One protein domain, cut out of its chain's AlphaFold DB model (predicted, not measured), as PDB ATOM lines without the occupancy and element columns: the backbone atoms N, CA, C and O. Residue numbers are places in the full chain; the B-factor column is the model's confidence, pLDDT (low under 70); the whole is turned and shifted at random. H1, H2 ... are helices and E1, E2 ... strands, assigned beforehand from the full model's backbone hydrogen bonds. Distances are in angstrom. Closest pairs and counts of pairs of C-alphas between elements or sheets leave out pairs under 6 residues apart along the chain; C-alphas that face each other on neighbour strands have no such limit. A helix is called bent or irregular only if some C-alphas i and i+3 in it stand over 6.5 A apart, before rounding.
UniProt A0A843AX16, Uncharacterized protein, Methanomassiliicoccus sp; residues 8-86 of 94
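AT A GLANCE: This is residues 8 to 86 of the 94 residues of an uncharacterized protein of Methanomassiliicoccus sp (UniProt A0A843AX16). Two helices, H1 and H3, stand crosswise in one half of a loop-rich model, while the small H2 lies in the other half, with the short strand E1 between; residues 54 to 60 stick out. The 79 printed residues hold E1, H1, H2 and H3 in chain order, mostly helix, with under half in named elements. The whole is compact, radius of gyration of the C-alphas 12.5 A, spanning 38 by 28 by 18 A.

IN THESE COORDINATES: Find C-alpha 33 at (135.056, 101.165, 84.320); H1 runs 15.1 A to residue 44, only just irregular, with C-alphas 41 and 44 6.6 A apart. H3, residues 73 to 84, runs 15.9 A to C-alpha 84 at (135.786, 97.481, 96.334). E1 is residues 14 to 16; H2 is 59 to 66.

HOW THE PARTS SIT: H1 and H3 only just touch, with 3 pairs of C-alphas within 8 A, closest Phe 36 and Phe 80 at 6.6 A, about perpendicular at 85 degrees. E1 pairs with no named strand, but its residues 14 to 15 pair, parallel, with 70 to 71. H2 touches no helix. Every O i to N i+4 pair is within hydrogen-bond range in H1 and H3; in H2, 3 of 4.

THE WHOLE: The printed part has no cut. The links E1 to H1 and H1 to H2 are long. Look for pLDDT under 70 at residues 26 to 29 and 44 to 66.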
ATOM      1  N   PHE A   8     125.256  93.895  78.756       74.19
ATOM      2  CA  PHE A   8     123.899  93.359  78.787       74.19
ATOM      3  C   PHE A   8     123.845  92.010  79.491       74.19
ATOM      4  O   PHE A   8     124.661  91.120  79.270       74.19
ATOM      5  N   ASN A   9     122.805  91.827  80.289       75.75
ATOM      6  CA  ASN A   9     122.377  90.535  80.779       75.75
ATOM      7  C   ASN A   9     121.101  90.137  80.031       75.75
ATOM      8  O   ASN A   9     120.011  90.609  80.355       75.75
ATOM      9  N   HIS A  10     121.242  89.278  79.021       74.38
ATOM     10  CA  HIS A  10     120.136  88.835  78.170       74.38
ATOM     11  C   HIS A  10     119.096  88.020  78.951       74.38
ATOM     12  O   HIS A  10     117.899  88.284  78.830       74.38
ATOM     13  N   SER A  11     119.539  87.107  79.820       74.81
ATOM     14  CA  SER A  11     118.667  86.325  80.704       74.81
ATOM     15  C   SER A  11     117.790  87.185  81.616       74.81
ATOM     16  O   SER A  11     116.588  86.943  81.732       74.81
ATOM     17  N   LYS A  12     118.367  88.198  82.275       77.56
ATOM     18  CA  LYS A  12     117.630  89.078  83.201       77.56
ATOM     19  C   LYS A  12     116.995  90.288  82.516       77.56
ATOM     20  O   LYS A  12     116.216  90.991  83.153       77.56
ATOM     21  N   LYS A  13     117.313  90.525  81.240       79.62
ATOM     22  CA  LYS A  13     117.001  91.758  80.511       79.62
ATOM     23  C   LYS A  13     117.443  92.999  81.288       79.62
ATOM     24  O   LYS A  13     116.666  93.917  81.531       79.62
ATOM     25  N   GLU A  14     118.699  93.012  81.710       81.44
ATOM     26  CA  GLU A  14     119.315  94.154  82.391       81.44
ATOM     27  C   GLU A  14     120.469  94.686  81.550       81.44
ATOM     28  O   GLU A  14     121.073  93.933  80.788       81.44
ATOM     29  N   PHE A  15     120.785  95.968  81.682       80.06
ATOM     30  CA  PHE A  15     121.967  96.534  81.048       80.06
ATOM     31  C   PHE A  15     122.650  97.576  81.932       80.06
ATOM     32  O   PHE A  15     122.067  98.080  82.895       80.06
ATOM     33  N   VAL A  16     123.918  97.834  81.628       79.19
ATOM     34  CA  VAL A  16     124.768  98.836  82.267       79.19
ATOM     35  C   VAL A  16     125.353  99.716  81.176       79.19
ATOM     36  O   VAL A  16     125.952  99.201  80.235       79.19
ATOM     37  N   GLN A  17     125.221 101.025  81.333       78.56
ATOM     38  CA  GLN A  17     125.747 102.049  80.447       78.56
ATOM     39  C   GLN A  17     126.598 103.068  81.227       78.56
ATOM     40  O   GLN A  17     126.301 103.386  82.381       78.56
ATOM     41  N   PRO A  18     127.648 103.624  80.610       74.44
ATOM     42  CA  PRO A  18     128.558 104.556  81.259       74.44
ATOM     43  C   PRO A  18     127.971 105.964  81.396       74.44
ATOM     44  O   PRO A  18     128.486 106.740  82.189       74.44
ATOM     45  N   GLU A  19     126.900 106.318  80.669       76.62
ATOM     46  CA  GLU A  19     126.280 107.654  80.763       76.62
ATOM     47  C   GLU A  19     125.819 108.013  82.175       76.62
ATOM     48  O   GLU A  19     125.958 109.159  82.599       76.62
ATOM     49  N   SER A  20     125.311 107.024  82.907       76.81
ATOM     50  CA  SER A  20     124.813 107.195  84.269       76.81
ATOM     51  C   SER A  20     125.928 107.112  85.324       76.81
ATOM     52  O   SER A  20     125.624 107.091  86.514       76.81
ATOM     53  N   LEU A  21     127.204 107.007  84.923       81.75
ATOM     54  CA  LEU A  21     128.333 106.679  85.799       81.75
ATOM     55  C   LEU A  21     129.451 107.742  85.750       81.75
ATOM     56  O   LEU A  21     129.650 108.398  84.730       81.75
ATOM     57  N   PRO A  22     130.240 107.900  86.830       82.75
ATOM     58  CA  PRO A  22     131.322 108.874  86.937       82.75
ATOM     59  C   PRO A  22     132.601 108.317  86.298       82.75
ATOM     60  O   PRO A  22     133.644 108.218  86.944       82.75
ATOM     61  N   VAL A  23     132.502 107.895  85.039       78.31
ATOM     62  CA  VAL A  23     133.586 107.257  84.284       78.31
ATOM     63  C   VAL A  23     133.848 108.005  82.984       78.31
ATOM     64  O   VAL A  23     132.957 108.652  82.428       78.31
ATOM     65  N   ASP A  24     135.086 107.930  82.499       75.00
ATOM     66  CA  ASP A  24     135.424 108.500  81.201       75.00
ATOM     67  C   ASP A  24     134.789 107.661  80.086       75.00
ATOM     68  O   ASP A  24     135.118 106.494  79.880       75.00
ATOM     69  N   ARG A  25     133.851 108.275  79.365       70.31
ATOM     70  CA  ARG A  25     133.108 107.646  78.267       70.31
ATOM     71  C   ARG A  25     133.953 107.460  77.009       70.31
ATOM     72  O   ARG A  25     133.595 106.650  76.163       70.31
ATOM     73  N   SER A  26     135.031 108.227  76.866       67.50
ATOM     74  CA  SER A  26     135.920 108.148  75.706       67.50
ATOM     75  C   SER A  26     136.885 106.963  75.781       67.50
ATOM     76  O   SER A  26     137.380 106.518  74.746       67.50
ATOM     77  N   ASP A  27     137.091 106.421  76.984       69.12
ATOM     78  CA  ASP A  27     137.948 105.271  77.244       69.12
ATOM     79  C   ASP A  27     137.313 104.339  78.300       69.12
ATOM     80  O   ASP A  27     137.667 104.365  79.480       69.12
ATOM     81  N   PRO A  28     136.372 103.470  77.912       61.44
ATOM     82  CA  PRO A  28     135.705 102.531  78.829       61.44
ATOM     83  C   PRO A  28     136.618 101.393  79.329       61.44
ATOM     84  O   PRO A  28     136.247 100.646  80.234       61.44
ATOM     85  N   VAL A  29     137.774 101.185  78.691       68.88
ATOM     86  CA  VAL A  29     138.735 100.159  79.103       68.88
ATOM     87  C   VAL A  29     139.663 100.718  80.176       68.88
ATOM     88  O   VAL A  29     140.333  99.952  80.877       68.88
ATOM     89  N   SER A  30     139.626 102.034  80.395       76.81
ATOM     90  CA  SER A  30     140.271 102.676  81.525       76.81
ATOM     91  C   SER A  30     139.652 102.273  82.864       76.81
ATOM     92  O   SER A  30     138.477 101.913  83.011       76.81
ATOM     93  N   HIS A  31     140.497 102.340  83.886       76.94
ATOM     94  CA  HIS A  31     140.039 102.334  85.260       76.94
ATOM     95  C   HIS A  31     139.212 103.608  85.524       76.94
ATOM     96  O   HIS A  31     139.656 104.691  85.144       76.94
ATOM     97  N   PRO A  32     138.072 103.527  86.235       82.25
ATOM     98  CA  PRO A  32     137.564 102.356  86.961       82.25
ATOM     99  C   PRO A  32     136.561 101.476  86.212       82.25
ATOM    100  O   PRO A  32     136.140 100.453  86.758       82.25
ATOM    101  N   PHE A  33     136.160 101.842  84.996       80.81
ATOM    102  CA  PHE A  33     135.056 101.165  84.320       80.81
ATOM    103  C   PHE A  33     135.402  99.719  83.947       80.81
ATOM    104  O   PHE A  33     134.609  98.821  84.219       80.81
ATOM    105  N   SER A  34     136.620  99.441  83.477       80.88
ATOM    106  CA  SER A  34     137.059  98.064  83.194       80.88
ATOM    107  C   SER A  34     137.060  97.149  84.423       80.88
ATOM    108  O   SER A  34     136.655  95.989  84.332       80.88
ATOM    109  N   ALA A  35     137.451  97.669  85.591       85.31
ATOM    110  CA  ALA A  35     137.405  96.927  86.853       85.31
ATOM    111  C   ALA A  35     135.962  96.632  87.282       85.31
ATOM    112  O   ALA A  35     135.660  95.527  87.738       85.31
ATOM    113  N   PHE A  36     135.061  97.596  87.083       86.06
ATOM    114  CA  PHE A  36     133.639  97.402  87.319       86.06
ATOM    115  C   PHE A  36     133.061  96.326  86.393       86.06
ATOM    116  O   PHE A  36     132.461  95.372  86.886       86.06
ATOM    117  N   LEU A  37     133.319  96.390  85.083       81.25
ATOM    118  CA  LEU A  37     132.860  95.368  84.135       81.25
ATOM    119  C   LEU A  37     133.399  93.973  84.475       81.25
ATOM    120  O   LEU A  37     132.639  93.004  84.470       81.25
ATOM    121  N   ALA A  38     134.678  93.865  84.841       81.81
ATOM    122  CA  ALA A  38     135.257  92.605  85.300       81.81
ATOM    123  C   ALA A  38     134.544  92.077  86.556       81.81
ATOM    124  O   ALA A  38     134.233  90.888  86.632       81.81
ATOM    125  N   SER A  39     134.224  92.951  87.518       83.94
ATOM    126  CA  SER A  39     133.481  92.559  88.720       83.94
ATOM    127  C   SER A  39     132.077  92.043  88.394       83.94
ATOM    128  O   SER A  39     131.661  91.020  88.942       83.94
ATOM    129  N   LEU A  40     131.388  92.677  87.437       81.50
ATOM    130  CA  LEU A  40     130.086  92.226  86.958       81.50
ATOM    131  C   LEU A  40     130.201  90.833  86.344       81.50
ATOM    132  O   LEU A  40     129.441  89.947  86.715       81.50
ATOM    133  N   MET A  41     131.178  90.597  85.469       76.69
ATOM    134  CA  MET A  41     131.359  89.288  84.830       76.69
ATOM    135  C   MET A  41     131.711  88.167  85.819       76.69
ATOM    136  O   MET A  41     131.298  87.023  85.625       76.69
ATOM    137  N   LEU A  42     132.490  88.474  86.859       77.25
ATOM    138  CA  LEU A  42     132.998  87.477  87.807       77.25
ATOM    139  C   LEU A  42     132.020  87.174  88.953       77.25
ATOM    140  O   LEU A  42     131.954  86.029  89.414       77.25
ATOM    141  N   HIS A  43     131.268  88.173  89.420       70.50
ATOM    142  CA  HIS A  43     130.503  88.076  90.666       70.50
ATOM    143  C   HIS A  43     128.988  88.174  90.462       70.50
ATOM    144  O   HIS A  43     128.275  87.255  90.868       70.50
ATOM    145  N   ASP A  44     128.499  89.226  89.800       64.88
ATOM    146  CA  ASP A  44     127.066  89.575  89.820       64.88
ATOM    147  C   ASP A  44     126.286  89.119  88.575       64.88
ATOM    148  O   ASP A  44     125.114  88.728  88.650       64.88
ATOM    149  N   TRP A  45     126.940  89.113  87.417       68.62
ATOM    150  CA  TRP A  45     126.409  88.751  86.104       68.62
ATOM    151  C   TRP A  45     127.178  87.562  85.538       68.62
ATOM    152  O   TRP A  45     127.842  87.616  84.503       68.62
ATOM    153  N   ARG A  46     127.045  86.441  86.250       55.19
ATOM    154  CA  ARG A  46     127.494  85.133  85.783       55.19
ATOM    155  C   ARG A  46     126.768  84.757  84.485       55.19
ATOM    156  O   ARG A  46     125.634  84.296  84.530       55.19
ATOM    157  N   HIS A  47     127.481  84.915  83.371       52.50
ATOM    158  CA  HIS A  47     127.270  84.240  82.084       52.50
ATOM    159  C   HIS A  47     126.054  84.653  81.246       52.50
ATOM    160  O   HIS A  47     125.086  83.910  81.207       52.50
ATOM    161  N   ASP A  48     126.134  85.711  80.429       56.81
ATOM    162  CA  ASP A  48     125.348  85.600  79.189       56.81
ATOM    163  C   ASP A  48     125.954  86.253  77.954       56.81
ATOM    164  O   ASP A  48     126.074  85.568  76.955       56.81
ATOM    165  N   HIS A  49     126.406  87.509  77.968       56.94
ATOM    166  CA  HIS A  49     127.146  88.070  76.825       56.94
ATOM    167  C   HIS A  49     127.602  89.497  77.143       56.94
ATOM    168  O   HIS A  49     126.804  90.292  77.621       56.94
ATOM    169  N   VAL A  50     128.846  89.863  76.829       56.66
ATOM    170  CA  VAL A  50     129.262  91.276  76.810       56.66
ATOM    171  C   VAL A  50     129.246  91.720  75.354       56.66
ATOM    172  O   VAL A  50     129.995  91.177  74.545       56.66
ATOM    173  N   VAL A  51     128.362  92.653  75.003       58.66
ATOM    174  CA  VAL A  51     128.301  93.234  73.657       58.66
ATOM    175  C   VAL A  51     128.870  94.637  73.740       58.66
ATOM    176  O   VAL A  51     128.264  95.505  74.344       58.66
ATOM    177  N   ILE A  52     130.042  94.851  73.157       57.41
ATOM    178  CA  ILE A  52     130.633  96.181  73.018       57.41
ATOM    179  C   ILE A  52     130.139  96.751  71.685       57.41
ATOM    180  O   ILE A  52     130.435  96.161  70.647       57.41
ATOM    181  N   PHE A  53     129.371  97.845  71.703       56.28
ATOM    182  CA  PHE A  53     128.836  98.453  70.481       56.28
ATOM    183  C   PHE A  53     129.809  99.476  69.893       56.28
ATOM    184  O   PHE A  53     130.178 100.443  70.554       56.28
ATOM    185  N   ASP A  54     130.197  99.252  68.637       43.78
ATOM    186  CA  ASP A  54     130.982 100.156  67.793       43.78
ATOM    187  C   ASP A  54     130.046 101.003  66.913       43.78
ATOM    188  O   ASP A  54     129.067 100.520  66.343       43.78
ATOM    189  N   ASP A  55     130.333 102.299  66.850       55.25
ATOM    190  CA  ASP A  55     129.497 103.370  66.323       55.25
ATOM    191  C   ASP A  55     129.335 103.292  64.798       55.25
ATOM    192  O   ASP A  55     130.079 103.913  64.037       55.25
ATOM    193  N   SER A  56     128.331 102.548  64.326       38.53
ATOM    194  CA  SER A  56     127.763 102.787  62.985       38.53
ATOM    195  C   SER A  56     126.303 102.357  62.760       38.53
ATOM    196  O   SER A  56     125.800 102.518  61.648       38.53
ATOM    197  N   GLY A  57     125.566 101.912  63.788       44.00
ATOM    198  CA  GLY A  57     124.129 101.604  63.642       44.00
ATOM    199  C   GLY A  57     123.259 101.667  64.906       44.00
ATOM    200  O   GLY A  57     122.041 101.520  64.805       44.00
ATOM    201  N   ASP A  58     123.833 101.925  66.084       51.28
ATOM    202  CA  ASP A  58     123.229 101.477  67.348       51.28
ATOM    203  C   ASP A  58     122.512 102.533  68.202       51.28
ATOM    204  O   ASP A  58     121.897 102.170  69.200       51.28
ATOM    205  N   ILE A  59     122.439 103.808  67.794       47.47
ATOM    206  CA  ILE A  59     121.579 104.799  68.490       47.47
ATOM    207  C   ILE A  59     120.103 104.338  68.483       47.47
ATOM    208  O   ILE A  59     119.343 104.584  69.421       47.47
ATOM    209  N   GLN A  60     119.693 103.609  67.439       46.34
ATOM    210  CA  GLN A  60     118.365 102.998  67.348       46.34
ATOM    211  C   GLN A  60     118.248 101.711  68.187       46.34
ATOM    212  O   GLN A  60     117.164 101.419  68.705       46.34
ATOM    213  N   CYS A  61     119.350 100.972  68.365       53.66
ATOM    214  CA  CYS A  61     119.428  99.834  69.280       53.66
ATOM    215  C   CYS A  61     119.296 100.295  70.726       53.66
ATOM    216  O   CYS A  61     118.505  99.702  71.440       53.66
ATOM    217  N   ASP A  62     119.942 101.377  71.150       56.19
ATOM    218  CA  ASP A  62     119.912 101.831  72.547       56.19
ATOM    219  C   ASP A  62     118.501 102.268  72.995       56.19
ATOM    220  O   ASP A  62     117.993 101.866  74.045       56.19
ATOM    221  N   TRP A  63     117.764 102.979  72.133       56.00
ATOM    222  CA  TRP A  63     116.350 103.306  72.383       56.00
ATOM    223  C   TRP A  63     115.429 102.076  72.362       56.00
ATOM    224  O   TRP A  63     114.449 102.002  73.103       56.00
ATOM    225  N   THR A  64     115.708 101.099  71.500       61.97
ATOM    226  CA  THR A  64     114.897  99.875  71.411       61.97
ATOM    227  C   THR A  64     115.214  98.913  72.559       61.97
ATOM    228  O   THR A  64     114.314  98.272  73.099       61.97
ATOM    229  N   LEU A  65     116.476  98.854  72.979       63.38
ATOM    230  CA  LEU A  65     116.978  98.048  74.082       63.38
ATOM    231  C   LEU A  65     116.549  98.643  75.416       63.38
ATOM    232  O   LEU A  65     116.025  97.894  76.222       63.38
ATOM    233  N   SER A  66     116.620  99.956  75.635       64.94
ATOM    234  CA  SER A  66     116.120 100.593  76.871       64.94
ATOM    235  C   SER A  66     114.616 100.393  77.116       64.94
ATOM    236  O   SER A  66     114.148 100.489  78.248       64.94
ATOM    237  N   LYS A  67     113.837 100.053  76.081       71.00
ATOM    238  CA  LYS A  67     112.432  99.630  76.233       71.00
ATOM    239  C   LYS A  67     112.260  98.189  76.705       71.00
ATOM    240  O   LYS A  67     111.193  97.834  77.201       71.00
ATOM    241  N   VAL A  68     113.261  97.345  76.480       72.75
ATOM    242  CA  VAL A  68     113.211  95.897  76.728       72.75
ATOM    243  C   VAL A  68     114.080  95.502  77.922       72.75
ATOM    244  O   VAL A  68     113.762  94.532  78.610       72.75
ATOM    245  N   TYR A  69     115.142  96.261  78.171       77.12
ATOM    246  CA  TYR A  69     116.161  96.040  79.177       77.12
ATOM    247  C   TYR A  69     116.096  97.132  80.238       77.12
ATOM    248  O   TYR A  69     115.929  98.314  79.942       77.12
ATOM    249  N   LYS A  70     116.252  96.729  81.494       83.94
ATOM    250  CA  LYS A  70     116.294  97.631  82.642       83.94
ATOM    251  C   LYS A  70     117.718  98.139  82.861       83.94
ATOM    252  O   LYS A  70     118.623  97.327  83.045       83.94
ATOM    253  N   ASP A  71     117.895  99.458  82.917       84.81
ATOM    254  CA  ASP A  71     119.168 100.059  83.331       84.81
ATOM    255  C   ASP A  71     119.426  99.749  84.818       84.81
ATOM    256  O   ASP A  71     118.586 100.015  85.687       84.81
ATOM    257  N   ARG A  72     120.577  99.143  85.109       86.69
ATOM    258  CA  ARG A  72     121.054  98.810  86.460       86.69
ATOM    259  C   ARG A  72     122.387  99.472  86.800       86.69
ATOM    260  O   ARG A  72     122.949  99.163  87.850       86.69
ATOM    261  N   SER A  73     122.866 100.390  85.962       85.56
ATOM    262  CA  SER A  73     124.184 101.030  86.060       85.56
ATOM    263  C   SER A  73     124.472 101.562  87.456       85.56
ATOM    264  O   SER A  73     125.423 101.118  88.088       85.56
ATOM    265  N   VAL A  74     123.623 102.460  87.962       89.50
ATOM    266  CA  VAL A  74     123.828 103.137  89.256       89.50
ATOM    267  C   VAL A  74     123.801 102.151  90.420       89.50
ATOM    268  O   VAL A  74     124.651 102.197  91.303       89.50
ATOM    269  N   GLU A  75     122.838 101.230  90.424       89.81
ATOM    270  CA  GLU A  75     122.687 100.272  91.519       89.81
ATOM    271  C   GLU A  75     123.886  99.323  91.604       89.81
ATOM    272  O   GLU A  75     124.465  99.142  92.675       89.81
ATOM    273  N   LEU A  76     124.285  98.752  90.466       88.38
ATOM    274  CA  LEU A  76     125.424  97.843  90.391       88.38
ATOM    275  C   LEU A  76     126.742  98.574  90.658       88.38
ATOM    276  O   LEU A  76     127.614  98.034  91.335       88.38
ATOM    277  N   TRP A  77     126.869  99.818  90.198       90.19
ATOM    278  CA  TRP A  77     128.012 100.666  90.512       90.19
ATOM    279  C   TRP A  77     128.122 100.930  92.011       90.19
ATOM    280  O   TRP A  77     129.184 100.740  92.597       90.19
ATOM    281  N   ASN A  78     127.024 101.299  92.669       91.00
ATOM    282  CA  ASN A  78     127.015 101.532  94.112       91.00
ATOM    283  C   ASN A  78     127.355 100.255  94.893       91.00
ATOM    284  O   ASN A  78     128.099 100.319  95.874       91.00
ATOM    285  N   GLY A  79     126.895  99.092  94.422       89.19
ATOM    286  CA  GLY A  79     127.323  97.788  94.937       89.19
ATOM    287  C   GLY A  79     128.828  97.556  94.776       89.19
ATOM    288  O   GLY A  79     129.511  97.202  95.738       89.19
ATOM    289  N   PHE A  80     129.370  97.835  93.591       89.31
ATOM    290  CA  PHE A  80     130.802  97.743  93.308       89.31
ATOM    291  C   PHE A  80     131.632  98.667  94.206       89.31
ATOM    292  O   PHE A  80     132.594  98.216  94.826       89.31
ATOM    293  N   VAL A  81     131.244  99.935  94.357       91.31
ATOM    294  CA  VAL A  81     131.935 100.881  95.248       91.31
ATOM    295  C   VAL A  81     131.833 100.438  96.707       91.31
ATOM    296  O   VAL A  81     132.804 100.563  97.449       91.31
ATOM    297  N   SER A  82     130.704  99.869  97.129       90.56
ATOM    298  CA  SER A  82     130.560  99.337  98.487       90.56
ATOM    299  C   SER A  82     131.511  98.166  98.758       90.56
ATOM    300  O   SER A  82     132.090  98.101  99.841       90.56
ATOM    301  N   MET A  83     131.704  97.271  97.785       88.06
ATOM    302  CA  MET A  83     132.576  96.100  97.929       88.06
ATOM    303  C   MET A  83     134.064  96.428  97.760       88.06
ATOM    304  O   MET A  83     134.896  95.924  98.511       88.06
ATOM    305  N   TYR A  84     134.405  97.270  96.783       88.00
ATOM    306  CA  TYR A  84     135.786  97.481  96.334       88.00
ATOM    307  C   TYR A  84     136.311  98.898  96.579       88.00
ATOM    308  O   TYR A  84     137.498  99.148  96.376       88.00
ATOM    309  N   GLY A  85     135.484  99.835  97.047       84.88
ATOM    310  CA  GLY A  85     135.881 101.233  97.253       84.88
ATOM    311  C   GLY A  85     136.995 101.422  98.284       84.88
ATOM    312  O   GLY A  85     137.755 102.381  98.191       84.88
ATOM    313  N   SER A  86     137.156 100.487  99.227       84.06
ATOM    314  CA  SER A  86     138.295 100.475 100.156       84.06
ATOM    315  C   SER A  86     139.619 100.085  99.486       84.06
ATOM    316  O   SER A  86     140.680 100.489  99.955       84.06
TER     317      SER A  86